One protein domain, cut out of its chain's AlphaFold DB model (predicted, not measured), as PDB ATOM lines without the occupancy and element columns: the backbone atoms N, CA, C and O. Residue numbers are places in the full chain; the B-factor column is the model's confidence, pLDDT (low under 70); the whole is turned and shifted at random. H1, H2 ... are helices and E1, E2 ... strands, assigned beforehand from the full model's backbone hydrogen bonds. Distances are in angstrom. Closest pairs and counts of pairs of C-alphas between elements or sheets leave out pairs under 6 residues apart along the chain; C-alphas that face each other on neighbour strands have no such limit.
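This is residues 35 to 82 of the 172 residues of the protein "CSD domain-containing protein" of Chloroflexi bacterium (UniProt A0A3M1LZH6). A lone helix, H1, sticks out as a long arm at one end, and a small two-stranded hairpin, E1 and E2, lies at the other, its turn of residues 61 to 66 also standing free. After the hairpin the chain turns off into a short helix, H2, which points away from the long axis. The printed part has 48 residues, with H1, E1, E2 and H2 in that order; the sheet, E1 - E2, is antiparallel, and the class is mixed, helices and strands. The whole is extended, with a radius of gyration of the C-alphas of 17.0 A, and spans 58 by 18 by 14 A.

Find C-alpha 35 at (29.972, -11.560, 40.916); from there H1, residues 35 to 49, runs 21.1 A to C-alpha 49 at (16.944, -13.663, 24.469). Read on to E1, residues 57 to 60, 9.9 A long, then E2, residues 67 to 70, 10.0 A long. H2, residues 72 to 80, covers 12.1 A and ends with C-alpha 80 at (24.010, -19.455, 10.727).

Look first at the hairpin of E1 and E2, whose directions stand at 142 degrees. C-alphas 60 and 67 face each other at 4.4 A, and N 59 and O 68 are within hydrogen-bond range at 2.8 A, as are N 70 and O 57 at 2.8 A. H2 follows E2 by a tight link of 1 residue, yet E1 and H2 are only just apart, their closest C-alphas 8.2 A from each other. H1 is apart from E2 and from H2. In H2 every O i to N i+4 pair is within hydrogen-bond range; in H1, 9 of 11 are.

The outline is a rod, and the C-alphas of Ser 35 and Cys 64, the two farthest apart, are 57.7 A from each other. The printed part has no cut and no long link. In this model, residues 35 to 51 have pLDDT under 70, while the mean of the printed part is 74.4.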
ATOM      1  N   SER A  35      29.950 -12.608  41.955       46.91
ATOM      2  CA  SER A  35      29.972 -11.560  40.916       46.91
ATOM      3  C   SER A  35      30.242 -12.073  39.492       46.91
ATOM      4  O   SER A  35      29.845 -11.450  38.505       46.91
ATOM      5  N   ARG A  36      30.912 -13.230  39.363       50.03
ATOM      6  CA  ARG A  36      31.261 -13.878  38.083       50.03
ATOM      7  C   ARG A  36      30.246 -14.942  37.654       50.03
ATOM      8  O   ARG A  36      30.324 -15.440  36.528       50.03
ATOM      9  N   LYS A  37      29.336 -15.317  38.562       50.50
ATOM     10  CA  LYS A  37      28.155 -16.148  38.291       50.50
ATOM     11  C   LYS A  37      27.046 -15.282  37.689       50.50
ATOM     12  O   LYS A  37      26.575 -15.634  36.614       50.50
ATOM     13  N   GLU A  38      26.801 -14.090  38.240       51.00
ATOM     14  CA  GLU A  38      25.845 -13.108  37.692       51.00
ATOM     15  C   GLU A  38      26.195 -12.647  36.266       51.00
ATOM     16  O   GLU A  38      25.313 -12.501  35.428       51.00
ATOM     17  N   THR A  39      27.481 -12.465  35.936       53.00
ATOM     18  CA  THR A  39      27.913 -12.141  34.557       53.00
ATOM     19  C   THR A  39      27.755 -13.324  33.602       53.00
ATOM     20  O   THR A  39      27.527 -13.130  32.413       53.00
ATOM     21  N   CYS A  40      27.867 -14.559  34.097       48.31
ATOM     22  CA  CYS A  40      27.699 -15.766  33.289       48.31
ATOM     23  C   CYS A  40      26.215 -16.115  33.083       48.31
ATOM     24  O   CYS A  40      25.864 -16.650  32.033       48.31
ATOM     25  N   GLU A  41      25.368 -15.818  34.071       54.50
ATOM     26  CA  GLU A  41      23.909 -15.898  33.994       54.50
ATOM     27  C   GLU A  41      23.360 -14.807  33.082       54.50
ATOM     28  O   GLU A  41      22.693 -15.162  32.120       54.50
ATOM     29  N   ARG A  42      23.761 -13.537  33.249       53.97
ATOM     30  CA  ARG A  42      23.414 -12.461  32.302       53.97
ATOM     31  C   ARG A  42      23.863 -12.773  30.875       53.97
ATOM     32  O   ARG A  42      23.047 -12.678  29.970       53.97
ATOM     33  N   ALA A  43      25.086 -13.270  30.673       52.19
ATOM     34  CA  ALA A  43      25.554 -13.673  29.342       52.19
ATOM     35  C   ALA A  43      24.808 -14.901  28.776       52.19
ATOM     36  O   ALA A  43      24.616 -15.001  27.564       52.19
ATOM     37  N   ARG A  44      24.376 -15.852  29.619       53.72
ATOM     38  CA  ARG A  44      23.493 -16.958  29.193       53.72
ATOM     39  C   ARG A  44      22.100 -16.451  28.839       53.72
ATOM     40  O   ARG A  44      21.521 -16.932  27.871       53.72
ATOM     41  N   GLU A  45      21.588 -15.499  29.604       51.56
ATOM     42  CA  GLU A  45      20.242 -14.952  29.488       51.56
ATOM     43  C   GLU A  45      20.119 -14.012  28.277       51.56
ATOM     44  O   GLU A  45      19.178 -14.140  27.497       51.56
ATOM     45  N   GLU A  46      21.126 -13.178  28.013       48.50
ATOM     46  CA  GLU A  46      21.266 -12.359  26.798       48.50
ATOM     47  C   GLU A  46      21.416 -13.228  25.544       48.50
ATOM     48  O   GLU A  46      20.718 -13.004  24.557       48.50
ATOM     49  N   ARG A  47      22.230 -14.295  25.606       50.84
ATOM     50  CA  ARG A  47      22.366 -15.273  24.509       50.84
ATOM     51  C   ARG A  47      21.084 -16.076  24.267       50.84
ATOM     52  O   ARG A  47      20.863 -16.544  23.155       50.84
ATOM     53  N   SER A  48      20.250 -16.243  25.295       50.00
ATOM     54  CA  SER A  48      18.947 -16.911  25.195       50.00
ATOM     55  C   SER A  48      17.831 -15.991  24.682       50.00
ATOM     56  O   SER A  48      16.929 -16.467  24.001       50.00
ATOM     57  N   ARG A  49      17.911 -14.675  24.939       56.06
ATOM     58  CA  ARG A  49      16.944 -13.663  24.469       56.06
ATOM     59  C   ARG A  49      17.078 -13.329  22.982       56.06
ATOM     60  O   ARG A  49      16.125 -12.828  22.397       56.06
ATOM     61  N   SER A  50      18.233 -13.602  22.379       57.81
ATOM     62  CA  SER A  50      18.539 -13.244  20.990       57.81
ATOM     63  C   SER A  50      18.505 -14.422  20.009       57.81
ATOM     64  O   SER A  50      18.934 -14.263  18.869       57.81
ATOM     65  N   MET A  51      18.062 -15.615  20.424       61.69
ATOM     66  CA  MET A  51      17.940 -16.763  19.519       61.69
ATOM     67  C   MET A  51      16.528 -16.817  18.920       61.69
ATOM     68  O   MET A  51      15.574 -17.052  19.665       61.69
ATOM     69  N   PRO A  52      16.363 -16.632  17.598       73.88
ATOM     70  CA  PRO A  52      15.057 -16.769  16.965       73.88
ATOM     71  C   PRO A  52      14.488 -18.174  17.195       73.88
ATOM     72  O   PRO A  52      15.187 -19.187  17.088       73.88
ATOM     73  N   THR A  53      13.202 -18.246  17.541       81.94
ATOM     74  CA  THR A  53      12.511 -19.521  17.735       81.94
ATOM     75  C   THR A  53      12.159 -20.112  16.377       81.94
ATOM     76  O   THR A  53      11.192 -19.691  15.745       81.94
ATOM     77  N   PHE A  54      12.932 -21.095  15.931       84.88
ATOM     78  CA  PHE A  54      12.670 -21.796  14.678       84.88
ATOM     79  C   PHE A  54      11.537 -22.812  14.843       84.88
ATOM     80  O   PHE A  54      11.543 -23.600  15.793       84.88
ATOM     81  N   ARG A  55      10.572 -22.819  13.918       85.56
ATOM     82  CA  ARG A  55       9.463 -23.789  13.884       85.56
ATOM     83  C   ARG A  55       9.115 -24.153  12.452       85.56
ATOM     84  O   ARG A  55       9.079 -23.271  11.598       85.56
ATOM     85  N   ASP A  56       8.800 -25.420  12.202       89.69
ATOM     86  CA  ASP A  56       8.337 -25.859  10.886       89.69
ATOM     87  C   ASP A  56       7.072 -25.085  10.514       89.69
ATOM     88  O   ASP A  56       6.056 -25.150  11.207       89.69
ATOM     89  N   THR A  57       7.156 -24.310   9.436       88.44
ATOM     90  CA  THR A  57       6.053 -23.459   8.983       88.44
ATOM     91  C   THR A  57       5.567 -23.965   7.635       88.44
ATOM     92  O   THR A  57       6.351 -24.095   6.696       88.44
ATOM     93  N   LEU A  58       4.273 -24.268   7.540       90.75
ATOM     94  CA  LEU A  58       3.635 -24.665   6.290       90.75
ATOM     95  C   LEU A  58       3.246 -23.400   5.514       90.75
ATOM     96  O   LEU A  58       2.429 -22.607   5.973       90.75
ATOM     97  N   LEU A  59       3.866 -23.208   4.354       89.44
ATOM     98  CA  LEU A  59       3.690 -22.058   3.470       89.44
ATOM     99  C   LEU A  59       2.957 -22.481   2.199       89.44
ATOM    100  O   LEU A  59       3.045 -23.636   1.785       89.44
ATOM    101  N   ILE A  60       2.265 -21.547   1.549       90.56
ATOM    102  CA  ILE A  60       1.589 -21.771   0.265       90.56
ATOM    103  C   ILE A  60       2.400 -21.082  -0.828       90.56
ATOM    104  O   ILE A  60       2.750 -19.913  -0.708       90.56
ATOM    105  N   CYS A  61       2.711 -21.804  -1.901       89.81
ATOM    106  CA  CYS A  61       3.447 -21.236  -3.022       89.81
ATOM    107  C   CYS A  61       2.576 -20.277  -3.843       89.81
ATOM    108  O   CYS A  61       1.573 -20.708  -4.407       89.81
ATOM    109  N   GLU A  62       3.017 -19.033  -4.029       86.50
ATOM    110  CA  GLU A  62       2.281 -18.034  -4.826       86.50
ATOM    111  C   GLU A  62       2.165 -18.404  -6.317       86.50
ATOM    112  O   GLU A  62       1.214 -18.010  -6.981       86.50
ATOM    113  N   SER A  63       3.089 -19.209  -6.858       81.94
ATOM    114  CA  SER A  63       3.092 -19.565  -8.286       81.94
ATOM    115  C   SER A  63       2.419 -20.896  -8.628       81.94
ATOM    116  O   SER A  63       2.093 -21.130  -9.790       81.94
ATOM    117  N   CYS A  64       2.226 -21.802  -7.663       81.94
ATOM    118  CA  CYS A  64       1.529 -23.071  -7.921       81.94
ATOM    119  C   CYS A  64       0.429 -23.440  -6.921       81.94
ATOM    120  O   CYS A  64      -0.201 -24.479  -7.102       81.94
ATOM    121  N   GLY A  65       0.220 -22.655  -5.863       84.44
ATOM    122  CA  GLY A  65      -0.797 -22.895  -4.835       84.44
ATOM    123  C   GLY A  65      -0.537 -24.097  -3.921       84.44
ATOM    124  O   GLY A  65      -1.335 -24.370  -3.031       84.44
ATOM    125  N   LYS A  66       0.561 -24.841  -4.113       84.81
ATOM    126  CA  LYS A  66       0.884 -26.017  -3.292       84.81
ATOM    127  C   LYS A  66       1.476 -25.604  -1.947       84.81
ATOM    128  O   LYS A  66       2.324 -24.710  -1.893       84.81
ATOM    129  N   SER A  67       1.080 -26.310  -0.891       86.00
ATOM    130  CA  SER A  67       1.687 -26.190   0.433       86.00
ATOM    131  C   SER A  67       3.075 -26.832   0.474       86.00
ATOM    132  O   SER A  67       3.253 -27.944  -0.025       86.00
ATOM    133  N   PHE A  68       4.045 -26.174   1.099       89.25
ATOM    134  CA  PHE A  68       5.387 -26.705   1.338       89.25
ATOM    135  C   PHE A  68       5.895 -26.299   2.728       89.25
ATOM    136  O   PHE A  68       5.376 -25.365   3.333       89.25
ATOM    137  N   ILE A  69       6.893 -27.015   3.249       89.94
ATOM    138  CA  ILE A  69       7.399 -26.810   4.612       89.94
ATOM    139  C   ILE A  69       8.683 -25.983   4.560       89.94
ATOM    140  O   ILE A  69       9.652 -26.370   3.907       89.94
ATOM    141  N   PHE A  70       8.703 -24.869   5.285       86.69
ATOM    142  CA  PHE A  70       9.928 -24.165   5.639       86.69
ATOM    143  C   PHE A  70      10.463 -24.753   6.943       86.69
ATOM    144  O   PHE A  70       9.961 -24.447   8.026       86.69
ATOM    145  N   THR A  71      11.423 -25.668   6.820       87.62
ATOM    146  CA  THR A  71      11.881 -26.503   7.936       87.62
ATOM    147  C   THR A  71      12.747 -25.725   8.923       87.62
ATOM    148  O   THR A  71      13.472 -24.801   8.546       87.62
ATOM    149  N   VAL A  72      12.742 -26.148  10.189       88.69
ATOM    150  CA  VAL A  72      13.667 -25.655  11.227       88.69
ATOM    151  C   VAL A  72      15.126 -25.776  10.784       88.69
ATOM    152  O   VAL A  72      15.935 -24.897  11.076       88.69
ATOM    153  N   THR A  73      15.464 -26.846  10.061       87.62
ATOM    154  CA  THR A  73      16.808 -27.069   9.516       87.62
ATOM    155  C   THR A  73      17.207 -25.964   8.542       87.62
ATOM    156  O   THR A  73      18.314 -25.441   8.638       87.62
ATOM    157  N   GLU A  74      16.302 -25.568   7.643       85.12
ATOM    158  CA  GLU A  74      16.570 -24.496   6.682       85.12
ATOM    159  C   GLU A  74      16.635 -23.129   7.370       85.12
ATOM    160  O   GLU A  74      17.548 -22.349   7.108       85.12
ATOM    161  N   GLN A  75      15.731 -22.862   8.315       85.69
ATOM    162  CA  GLN A  75      15.745 -21.625   9.099       85.69
ATOM    163  C   GLN A  75      17.051 -21.448   9.881       85.69
ATOM    164  O   GLN A  75      17.652 -20.372   9.864       85.69
ATOM    165  N   ARG A  76      17.519 -22.522  10.529       86.69
ATOM    166  CA  ARG A  76      18.790 -22.533  11.255       86.69
ATOM    167  C   ARG A  76      19.969 -22.310  10.309       86.69
ATOM    168  O   ARG A  76      20.825 -21.489  10.618       86.69
ATOM    169  N   ARG A  77      19.983 -22.981   9.149       86.50
ATOM    170  CA  ARG A  77      21.029 -22.824   8.125       86.50
ATOM    171  C   ARG A  77      21.138 -21.377   7.639       86.50
ATOM    172  O   ARG A  77      22.246 -20.865   7.532       86.50
ATOM    173  N   LEU A  78      20.011 -20.718   7.360       85.94
ATOM    174  CA  LEU A  78      19.987 -19.318   6.916       85.94
ATOM    175  C   LEU A  78      20.521 -18.373   7.997       85.94
ATOM    176  O   LEU A  78      21.385 -17.546   7.711       85.94
ATOM    177  N   TYR A  79      20.081 -18.553   9.245       86.62
ATOM    178  CA  TYR A  79      20.559 -17.758  10.376       86.62
ATOM    179  C   TYR A  79      22.067 -17.923  10.615       86.62
ATOM    180  O   TYR A  79      22.778 -16.938  10.799       86.62
ATOM    181  N   GLU A  80      22.577 -19.159  10.574       87.00
ATOM    182  CA  GLU A  80      24.010 -19.455  10.727       87.00
ATOM    183  C   GLU A  80      24.862 -18.856   9.596       87.00
ATOM    184  O   GLU A  80      26.012 -18.490   9.823       87.00
ATOM    185  N   GLN A  81      24.295 -18.704   8.396       87.94
ATOM    186  CA  GLN A  81      24.932 -18.028   7.260       87.94
ATOM    187  C   GLN A  81      24.854 -16.492   7.340       87.94
ATOM    188  O   GLN A  81      25.382 -15.817   6.459       87.94
ATOM    189  N   GLY A  82      24.200 -15.930   8.366       88.19
ATOM    190  CA  GLY A  82      23.950 -14.490   8.477       88.19
ATOM    191  C   GLY A  82      22.968 -13.960   7.428       88.19
ATOM    192  O   GLY A  82      22.923 -12.756   7.183       88.19
TER     193      GLY A  82